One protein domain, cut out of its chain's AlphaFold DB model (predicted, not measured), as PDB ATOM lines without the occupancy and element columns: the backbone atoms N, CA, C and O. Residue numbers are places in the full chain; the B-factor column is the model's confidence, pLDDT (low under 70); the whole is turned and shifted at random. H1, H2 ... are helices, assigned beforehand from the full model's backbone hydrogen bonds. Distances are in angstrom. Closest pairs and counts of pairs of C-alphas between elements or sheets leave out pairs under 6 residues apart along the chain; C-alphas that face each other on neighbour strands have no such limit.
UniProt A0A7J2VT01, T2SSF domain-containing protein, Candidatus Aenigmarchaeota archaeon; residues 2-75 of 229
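AT A GLANCE: This is residues 2 to 75 of the 229 residues of the protein "T2SSF domain-containing protein" of Candidatus Aenigmarchaeota archaeon (UniProt A0A7J2VT01). Five helices follow one another round an open C: the long helices H5, H4 and H3 run alternately opposite ways, and the short H2 and H1 carry the curve on beyond H3. Each helix touches just its neighbours along the chain, and the two ends of the C, H1 and H5, stay apart. The printed part has 74 residues with five named helices, H1 to H5 in that order, and no named strand; the class is all helix. It is compact, with a radius of gyration of the C-alphas of 11.6 A, and rounded, spanning 29 by 26 by 22 A.

HOW THE PARTS SIT: The longest helix, H5, residues 57 to 71, forms a helical hairpin with H4, residues 43 to 53. They touch at a shallow tilt of 13 degrees, opposite ways; their closest C-alphas, of Gly 51 and Ser 60, are 3.7 A apart. H4 forms another hairpin with H3, residues 25 to 38, touching at a shallow tilt of 26 degrees, opposite ways, closest at the C-alphas of Ala 33 and Ala 46, 4.8 A. H3 in turn forms a hairpin with H2, residues 11 to 16, touching at a steep tilt of 39 degrees, opposite ways, closest at the C-alphas of Leu 16 and Ala 34, 5.0 A. H1, residues 2 to 6, touches H2, with the C-alphas of Asn 4 and Ala 14 closest at 5.0 A. H3 and H5 are apart. Every O i to N i+4 pair is within hydrogen-bond range in H1, H2, H3 and H5; in H4, 5 of 7 are.

IN THESE COORDINATES: H5 measures 20.9 A from first to last C-alpha and ends at C-alpha 71 (31.755, -24.532, 42.788). H3 measures 20.3 A, H4 15.8 A, H2 8.6 A and H1 6.3 A. H1 begins at C-alpha 2 (28.394, -29.839, 26.757).

THE WHOLE: The C-alphas farthest apart, of Gly 8 and Lys 55, are 32.0 A apart. The printed part has no cut and no long link. Its mean pLDDT is 91.9, and no printed residue is under 70.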
ATOM      1  N   ALA A   2      27.263 -30.673  27.202       92.38
ATOM      2  CA  ALA A   2      28.394 -29.839  26.757       92.38
ATOM      3  C   ALA A   2      28.181 -29.198  25.370       92.38
ATOM      4  O   ALA A   2      28.209 -27.977  25.248       92.38
ATOM      5  N   ALA A   3      27.836 -30.004  24.358       92.12
ATOM      6  CA  ALA A   3      27.555 -29.520  23.001       92.12
ATOM      7  C   ALA A   3      26.429 -28.466  22.932       92.12
ATOM      8  O   ALA A   3      26.554 -27.486  22.209       92.12
ATOM      9  N   ASN A   4      25.362 -28.632  23.725       93.19
ATOM     10  CA  ASN A   4      24.246 -27.684  23.792       93.19
ATOM     11  C   ASN A   4      24.679 -26.349  24.428       93.19
ATOM     12  O   ASN A   4      24.243 -25.288  23.998       93.19
ATOM     13  N   ILE A   5      25.555 -26.390  25.438       93.38
ATOM     14  CA  ILE A   5      26.097 -25.170  26.054       93.38
ATOM     15  C   ILE A   5      27.011 -24.443  25.061       93.38
ATOM     16  O   ILE A   5      26.870 -23.239  24.872       93.38
ATOM     17  N   ARG A   6      27.892 -25.171  24.356       91.00
ATOM     18  CA  ARG A   6      28.760 -24.582  23.317       91.00
ATOM     19  C   ARG A   6      27.971 -23.995  22.145       91.00
ATOM     20  O   ARG A   6      28.432 -23.038  21.535       91.00
ATOM     21  N   SER A   7      26.781 -24.520  21.846       92.19
ATOM     22  CA  SER A   7      25.884 -23.946  20.834       92.19
ATOM     23  C   SER A   7      25.122 -22.702  21.315       92.19
ATOM     24  O   SER A   7      24.241 -22.226  20.606       92.19
ATOM     25  N   GLY A   8      25.412 -22.193  22.518       91.12
ATOM     26  CA  GLY A   8      24.818 -20.972  23.065       91.12
ATOM     27  C   GLY A   8      23.532 -21.177  23.870       91.12
ATOM     28  O   GLY A   8      22.869 -20.195  24.202       91.12
ATOM     29  N   LEU A   9      23.147 -22.419  24.198       93.06
ATOM     30  CA  LEU A   9      22.016 -22.648  25.101       93.06
ATOM     31  C   LEU A   9      22.421 -22.361  26.548       93.06
ATOM     32  O   LEU A   9      23.518 -22.708  26.987       93.06
ATOM     33  N   THR A  10      21.489 -21.794  27.313       92.44
ATOM     34  CA  THR A  10      21.648 -21.644  28.760       92.44
ATOM     35  C   THR A  10      21.755 -23.022  29.432       92.44
ATOM     36  O   THR A  10      21.182 -23.991  28.921       92.44
ATOM     37  N   PRO A  11      22.487 -23.164  30.553       91.44
ATOM     38  CA  PRO A  11      22.727 -24.463  31.186       91.44
ATOM     39  C   PRO A  11      21.464 -25.273  31.524       91.44
ATOM     40  O   PRO A  11      21.440 -26.489  31.330       91.44
ATOM     41  N   ASP A  12      20.402 -24.605  31.966       92.31
ATOM     42  CA  ASP A  12      19.082 -25.169  32.265       92.31
ATOM     43  C   ASP A  12      18.410 -25.763  31.009       92.31
ATOM     44  O   ASP A  12      18.000 -26.931  31.003       92.31
ATOM     45  N   LYS A  13      18.399 -25.023  29.891       92.06
ATOM     46  CA  LYS A  13      17.922 -25.527  28.593       92.06
ATOM     47  C   LYS A  13      18.822 -26.632  28.061       92.06
ATOM     48  O   LYS A  13      18.334 -27.644  27.560       92.06
ATOM     49  N   ALA A  14      20.138 -26.478  28.179       94.31
ATOM     50  CA  ALA A  14      21.098 -27.475  27.732       94.31
ATOM     51  C   ALA A  14      20.917 -28.813  28.465       94.31
ATOM     52  O   ALA A  14      21.039 -29.866  27.825       94.31
ATOM     53  N   LEU A  15      20.600 -28.779  29.765       94.06
ATOM     54  CA  LEU A  15      20.242 -29.950  30.566       94.06
ATOM     55  C   LEU A  15      18.943 -30.589  30.051       94.06
ATOM     56  O   LEU A  15      18.935 -31.791  29.784       94.06
ATOM     57  N   LEU A  16      17.900 -29.792  29.793       93.94
ATOM     58  CA  LEU A  16      16.628 -30.278  29.240       93.94
ATOM     59  C   LEU A  16      16.811 -31.002  27.896       93.94
ATOM     60  O   LEU A  16      16.356 -32.131  27.730       93.94
ATOM     61  N   PHE A  17      17.538 -30.393  26.955       93.12
ATOM     62  CA  PHE A  17      17.825 -30.984  25.639       93.12
ATOM     63  C   PHE A  17      18.783 -32.185  25.698       93.12
ATOM     64  O   PHE A  17      18.970 -32.880  24.698       93.12
ATOM     65  N   SER A  18      19.409 -32.439  26.851       92.38
ATOM     66  CA  SER A  18      20.243 -33.626  27.070       92.38
ATOM     67  C   SER A  18      19.443 -34.843  27.539       92.38
ATOM     68  O   SER A  18      19.983 -35.949  27.518       92.38
ATOM     69  N   ALA A  19      18.179 -34.668  27.940       93.00
ATOM     70  CA  ALA A  19      17.287 -35.754  28.333       93.00
ATOM     71  C   ALA A  19      16.809 -36.532  27.097       93.00
ATOM     72  O   ALA A  19      15.739 -36.262  26.544       93.00
ATOM     73  N   ARG A  20      17.627 -37.481  26.639       92.44
ATOM     74  CA  ARG A  20      17.301 -38.329  25.494       92.44
ATOM     75  C   ARG A  20      16.441 -39.539  25.896       92.44
ATOM     76  O   ARG A  20      16.740 -40.156  26.921       92.44
ATOM     77  N   PRO A  21      15.425 -39.918  25.098       88.94
ATOM     78  CA  PRO A  21      14.499 -41.007  25.432       88.94
ATOM     79  C   PRO A  21      15.180 -42.380  25.550       88.94
ATOM     80  O   PRO A  21      14.733 -43.227  26.323       88.94
ATOM     81  N   GLU A  22      16.310 -42.603  24.869       91.56
ATOM     82  CA  GLU A  22      17.096 -43.838  24.989       91.56
ATOM     83  C   GLU A  22      17.691 -44.085  26.392       91.56
ATOM     84  O   GLU A  22      18.146 -45.192  26.680       91.56
ATOM     85  N   PHE A  23      17.688 -43.089  27.286       88.38
ATOM     86  CA  PHE A  23      18.258 -43.210  28.633       88.38
ATOM     87  C   PHE A  23      17.286 -43.771  29.689       88.38
ATOM     88  O   PHE A  23      17.690 -44.001  30.834       88.38
ATOM     89  N   GLY A  24      16.021 -44.023  29.337       89.69
ATOM     90  CA  GLY A  24      15.046 -44.675  30.218       89.69
ATOM     91  C   GLY A  24      14.847 -43.942  31.550       89.69
ATOM     92  O   GLY A  24      14.371 -42.814  31.590       89.69
ATOM     93  N   ILE A  25      15.206 -44.569  32.676       90.12
ATOM     94  CA  ILE A  25      15.037 -43.963  34.015       90.12
ATOM     95  C   ILE A  25      15.855 -42.666  34.145       90.12
ATOM     96  O   ILE A  25      15.385 -41.701  34.739       90.12
ATOM     97  N   LEU A  26      17.047 -42.615  33.543       90.25
ATOM     98  CA  LEU A  26      17.918 -41.441  33.599       90.25
ATOM     99  C   LEU A  26      17.330 -40.252  32.820       90.25
ATOM    100  O   LEU A  26      17.505 -39.116  33.244       90.25
ATOM    101  N   GLU A  27      16.585 -40.487  31.734       94.44
ATOM    102  CA  GLU A  27      15.867 -39.422  31.012       94.44
ATOM    103  C   GLU A  27      14.901 -38.681  31.945       94.44
ATOM    104  O   GLU A  27      14.892 -37.450  31.976       94.44
ATOM    105  N   LYS A  28      14.104 -39.432  32.718       93.75
ATOM    106  CA  LYS A  28      13.100 -38.874  33.634       93.75
ATOM    107  C   LYS A  28      13.748 -38.004  34.705       93.75
ATOM    108  O   LYS A  28      13.272 -36.901  34.954       93.75
ATOM    109  N   GLU A  29      14.852 -38.476  35.280       93.56
ATOM    110  CA  GLU A  29      15.592 -37.735  36.305       93.56
ATOM    111  C   GLU A  29      16.285 -36.490  35.732       93.56
ATOM    112  O   GLU A  29      16.219 -35.423  36.339       93.56
ATOM    113  N   ILE A  30      16.873 -36.571  34.529       94.38
ATOM    114  CA  ILE A  30      17.450 -35.396  33.851       94.38
ATOM    115  C   ILE A  30      16.358 -34.369  33.533       94.38
ATOM    116  O   ILE A  30      16.560 -33.176  33.754       94.38
ATOM    117  N   ARG A  31      15.194 -34.806  33.034       94.94
ATOM    118  CA  ARG A  31      14.076 -33.906  32.720       94.94
ATOM    119  C   ARG A  31      13.530 -33.235  33.978       94.94
ATOM    120  O   ARG A  31      13.290 -32.035  33.951       94.94
ATOM    121  N   LEU A  32      13.396 -33.980  35.075       94.50
ATOM    122  CA  LEU A  32      12.977 -33.442  36.370       94.50
ATOM    123  C   LEU A  32      13.968 -32.389  36.891       94.50
ATOM    124  O   LEU A  32      13.550 -31.301  37.283       94.50
ATOM    125  N   ALA A  33      15.267 -32.689  36.861       94.69
ATOM    126  CA  ALA A  33      16.312 -31.748  37.257       94.69
ATOM    127  C   ALA A  33      16.334 -30.498  36.362       94.69
ATOM    128  O   ALA A  33      16.464 -29.383  36.859       94.69
ATOM    129  N   ALA A  34      16.133 -30.657  35.053       94.56
ATOM    130  CA  ALA A  34      16.014 -29.526  34.141       94.56
ATOM    131  C   ALA A  34      14.795 -28.650  34.465       94.56
ATOM    132  O   ALA A  34      14.922 -27.432  34.523       94.56
ATOM    133  N   SER A  35      13.630 -29.250  34.733       94.69
ATOM    134  CA  SER A  35      12.430 -28.509  35.141       94.69
ATOM    135  C   SER A  35      12.635 -27.737  36.446       94.69
ATOM    136  O   SER A  35      12.181 -26.602  36.546       94.69
ATOM    137  N   LYS A  36      13.352 -28.314  37.416       94.38
ATOM    138  CA  LYS A  36      13.739 -27.649  38.672       94.38
ATOM    139  C   LYS A  36      14.656 -26.449  38.437       94.38
ATOM    140  O   LYS A  36      14.384 -25.368  38.953       94.38
ATOM    141  N   ALA A  37      15.685 -26.620  37.608       94.62
ATOM    142  CA  ALA A  37      16.605 -25.542  37.250       94.62
ATOM    143  C   ALA A  37      15.883 -24.395  36.517       94.62
ATOM    144  O   ALA A  37      16.089 -23.228  36.831       94.62
ATOM    145  N   ILE A  38      14.973 -24.721  35.591       93.88
ATOM    146  CA  ILE A  38      14.132 -23.731  34.893       93.88
ATOM    147  C   ILE A  38      13.178 -23.020  35.870       93.88
ATOM    148  O   ILE A  38      12.905 -21.835  35.707       93.88
ATOM    149  N   ALA A  39      12.687 -23.725  36.893       94.62
ATOM    150  CA  ALA A  39      11.831 -23.165  37.940       94.62
ATOM    151  C   ALA A  39      12.583 -22.290  38.966       94.62
ATOM    152  O   ALA A  39      11.943 -21.737  39.859       94.62
ATOM    153  N   GLY A  40      13.907 -22.141  38.839       93.25
ATOM    154  CA  GLY A  40      14.727 -21.254  39.672       93.25
ATOM    155  C   GLY A  40      15.544 -21.946  40.765       93.25
ATOM    156  O   GLY A  40      16.193 -21.255  41.546       93.25
ATOM    157  N   GLU A  41      15.546 -23.281  40.837       94.94
ATOM    158  CA  GLU A  41      16.471 -24.017  41.713       94.94
ATOM    159  C   GLU A  41      17.920 -23.860  41.200       94.94
ATOM    160  O   GLU A  41      18.135 -23.902  39.982       94.94
ATOM    161  N   PRO A  42      18.927 -23.706  42.083       94.62
ATOM    162  CA  PRO A  42      20.326 -23.668  41.666       94.62
ATOM    163  C   PRO A  42      20.693 -24.897  40.828       94.62
ATOM    164  O   PRO A  42      20.351 -26.034  41.172       94.62
ATOM    165  N   LEU A  43      21.414 -24.690  39.722       92.56
ATOM    166  CA  LEU A  43      21.778 -25.772  38.802       92.56
ATOM    167  C   LEU A  43      22.589 -26.865  39.510       92.56
ATOM    168  O   LEU A  43      22.448 -28.047  39.201       92.56
ATOM    169  N   GLU A  44      23.417 -26.478  40.474       93.69
ATOM    170  CA  GLU A  44      24.204 -27.373  41.314       93.69
ATOM    171  C   GLU A  44      23.316 -28.350  42.092       93.69
ATOM    172  O   GLU A  44      23.599 -29.549  42.136       93.69
ATOM    173  N   GLU A  45      22.231 -27.853  42.684       94.31
ATOM    174  CA  GLU A  45      21.273 -28.655  43.452       94.31
ATOM    175  C   GLU A  45      20.454 -29.558  42.528       94.31
ATOM    176  O   GLU A  45      20.304 -30.758  42.790       94.31
ATOM    177  N   ALA A  46      20.026 -29.021  41.383       94.31
ATOM    178  CA  ALA A  46      19.344 -29.793  40.356       94.31
ATOM    179  C   ALA A  46      20.210 -30.966  39.857       94.31
ATOM    180  O   ALA A  46      19.723 -32.097  39.782       94.31
ATOM    181  N   LEU A  47      21.499 -30.741  39.577       92.69
ATOM    182  CA  LEU A  47      22.439 -31.782  39.137       92.69
ATOM    183  C   LEU A  47      22.717 -32.826  40.229       92.69
ATOM    184  O   LEU A  47      22.741 -34.023  39.927       92.69
ATOM    185  N   LEU A  48      22.885 -32.410  41.491       93.75
ATOM    186  CA  LEU A  48      23.041 -33.344  42.617       93.75
ATOM    187  C   LEU A  48      21.813 -34.248  42.774       93.75
ATOM    188  O   LEU A  48      21.961 -35.456  42.974       93.75
ATOM    189  N   SER A  49      20.611 -33.697  42.576       93.06
ATOM    190  CA  SER A  49      19.363 -34.455  42.707       93.06
ATOM    191  C   SER A  49      19.257 -35.639  41.732       93.06
ATOM    192  O   SER A  49      18.651 -36.656  42.076       93.06
ATOM    193  N   ILE A  50      19.903 -35.562  40.557       91.81
ATOM    194  CA  ILE A  50      19.988 -36.677  39.595       91.81
ATOM    195  C   ILE A  50      20.789 -37.834  40.203       91.81
ATOM    196  O   ILE A  50      20.396 -39.001  40.117       91.81
ATOM    197  N   GLY A  51      21.927 -37.514  40.822       87.38
ATOM    198  CA  GLY A  51      22.823 -38.484  41.441       87.38
ATOM    199  C   GLY A  51      22.208 -39.189  42.648       87.38
ATOM    200  O   GLY A  51      22.409 -40.392  42.806       87.38
ATOM    201  N   ASP A  52      21.443 -38.464  43.463       88.19
ATOM    202  CA  ASP A  52      20.835 -38.993  44.692       88.19
ATOM    203  C   ASP A  52      19.629 -39.902  44.418       88.19
ATOM    204  O   ASP A  52      19.366 -40.852  45.161       88.19
ATOM    205  N   ARG A  53      18.899 -39.645  43.328       88.12
ATOM    206  CA  ARG A  53      17.722 -40.437  42.934       88.12
ATOM    207  C   ARG A  53      18.088 -41.711  42.182       88.12
ATOM    208  O   ARG A  53      17.343 -42.694  42.219       88.12
ATOM    209  N   ILE A  54      19.250 -41.736  41.532       88.81
ATOM    210  CA  ILE A  54      19.713 -42.895  40.771       88.81
ATOM    211  C   ILE A  54      20.555 -43.806  41.666       88.81
ATOM    212  O   ILE A  54      21.597 -43.422  42.188       88.81
ATOM    213  N   LYS A  55      20.168 -45.086  41.762       83.69
ATOM    214  CA  LYS A  55      20.891 -46.135  42.514       83.69
ATOM    215  C   LYS A  55      22.202 -46.579  41.836       83.69
ATOM    216  O   LYS A  55      22.491 -47.771  41.745       83.69
ATOM    217  N   SER A  56      23.000 -45.641  41.329       88.50
ATOM    218  CA  SER A  56      24.280 -45.903  40.671       88.50
ATOM    219  C   SER A  56      25.380 -45.040  41.272       88.50
ATOM    220  O   SER A  56      25.388 -43.819  41.125       88.50
ATOM    221  N   ARG A  57      26.371 -45.698  41.888       87.88
ATOM    222  CA  ARG A  57      27.560 -45.027  42.441       87.88
ATOM    223  C   ARG A  57      28.332 -44.244  41.381       87.88
ATOM    224  O   ARG A  57      28.895 -43.207  41.701       87.88
ATOM    225  N   LEU A  58      28.365 -44.740  40.140       86.75
ATOM    226  CA  LEU A  58      29.033 -44.051  39.035       86.75
ATOM    227  C   LEU A  58      28.325 -42.735  38.722       86.75
ATOM    228  O   LEU A  58      28.974 -41.702  38.711       86.75
ATOM    229  N   VAL A  59      27.000 -42.766  38.560       88.44
ATOM    230  CA  VAL A  59      26.207 -41.577  38.216       88.44
ATOM    231  C   VAL A  59      26.273 -40.528  39.325       88.44
ATOM    232  O   VAL A  59      26.592 -39.374  39.049       88.44
ATOM    233  N   SER A  60      26.058 -40.937  40.579       90.88
ATOM    234  CA  SER A  60      26.165 -40.046  41.742       90.88
ATOM    235  C   SER A  60      27.552 -39.399  41.839       90.88
ATOM    236  O   SER A  60      27.663 -38.182  41.980       90.88
ATOM    237  N   ARG A  61      28.626 -40.185  41.667       90.31
ATOM    238  CA  ARG A  61      29.998 -39.660  41.683       90.31
ATOM    239  C   ARG A  61      30.263 -38.693  40.529       90.31
ATOM    240  O   ARG A  61      30.894 -37.669  40.759       90.31
ATOM    241  N   THR A  62      29.784 -38.992  39.323       90.50
ATOM    242  CA  THR A  62      29.955 -38.129  38.145       90.50
ATOM    243  C   THR A  62      29.300 -36.765  38.352       90.50
ATOM    244  O   THR A  62      29.973 -35.747  38.209       90.50
ATOM    245  N   PHE A  63      28.024 -36.719  38.746       91.31
ATOM    246  CA  PHE A  63      27.338 -35.441  38.975       91.31
ATOM    247  C   PHE A  63      27.937 -34.660  40.147       91.31
ATOM    248  O   PHE A  63      28.092 -33.445  40.048       91.31
ATOM    249  N   LYS A  64      28.368 -35.348  41.210       92.25
ATOM    250  CA  LYS A  64      29.071 -34.706  42.325       92.25
ATOM    251  C   LYS A  64      30.385 -34.045  41.888       92.25
ATOM    252  O   LYS A  64      30.639 -32.913  42.273       92.25
ATOM    253  N   LEU A  65      31.179 -34.711  41.045       90.94
ATOM    254  CA  LEU A  65      32.423 -34.145  40.505       90.94
ATOM    255  C   LEU A  65      32.171 -32.922  39.615       90.94
ATOM    256  O   LEU A  65      32.900 -31.939  39.722       90.94
ATOM    257  N   ILE A  66      31.129 -32.961  38.779       92.12
ATOM    258  CA  ILE A  66      30.731 -31.811  37.952       92.12
ATOM    259  C   ILE A  66      30.381 -30.617  38.849       92.12
ATOM    260  O   ILE A  66      30.887 -29.518  38.628       92.12
ATOM    261  N   VAL A  67      29.578 -30.836  39.893       93.69
ATOM    262  CA  VAL A  67      29.154 -29.780  40.827       93.69
ATOM    263  C   VAL A  67      30.321 -29.237  41.653       93.69
ATOM    264  O   VAL A  67      30.442 -28.022  41.816       93.69
ATOM    265  N   ASP A  68      31.225 -30.095  42.124       92.44
ATOM    266  CA  ASP A  68      32.443 -29.660  42.817       92.44
ATOM    267  C   ASP A  68      33.355 -28.829  41.895       92.44
ATOM    268  O   ASP A  68      33.987 -27.873  42.349       92.44
ATOM    269  N   GLY A  69      33.406 -29.154  40.599       91.50
ATOM    270  CA  GLY A  69      34.101 -28.358  39.585       91.50
ATOM    271  C   GLY A  69      33.445 -26.995  39.348       91.50
ATOM    272  O   GLY A  69      34.141 -25.980  39.302       91.50
ATOM    273  N   MET A  70      32.111 -26.952  39.264       92.44
ATOM    274  CA  MET A  70      31.349 -25.704  39.126       92.44
ATOM    275  C   MET A  70      31.569 -24.769  40.319       92.44
ATOM    276  O   MET A  70      31.865 -23.592  40.133       92.44
ATOM    277  N   ARG A  71      31.516 -25.300  41.550       92.25
ATOM    278  CA  ARG A  71      31.755 -24.532  42.788       92.25
ATOM    279  C   ARG A  71      33.148 -23.908  42.858       92.25
ATOM    280  O   ARG A  71      33.339 -22.915  43.549       92.25
ATOM    281  N   LYS A  72      34.120 -24.483  42.145       91.94
ATOM    282  CA  LYS A  72      35.487 -23.958  42.024       91.94
ATOM    283  C   LYS A  72      35.643 -22.923  40.900       91.94
ATOM    284  O   LYS A  72      36.765 -22.510  40.628       91.94
ATOM    285  N   GLY A  73      34.549 -22.508  40.257       87.00
ATOM    286  CA  GLY A  73      34.555 -21.527  39.169       87.00
ATOM    287  C   GLY A  73      34.961 -22.106  37.811       87.00
ATOM    288  O   GLY A  73      35.329 -21.351  36.914       87.00
ATOM    289  N   GLY A  74      34.930 -23.432  37.649       85.19
ATOM    290  CA  GLY A  74      35.231 -24.065  36.369       85.19
ATOM    291  C   GLY A  74      34.153 -23.786  35.318       85.19
ATOM    292  O   GLY A  74      32.958 -23.771  35.617       85.19
ATOM    293  N   GLU A  75      34.569 -23.607  34.064       90.00
ATOM    294  CA  GLU A  75      33.642 -23.463  32.942       90.00
ATOM    295  C   GLU A  75      32.855 -24.768  32.738       90.00
ATOM    296  O   GLU A  75      33.420 -25.807  32.389       90.00
TER     297      GLU A  75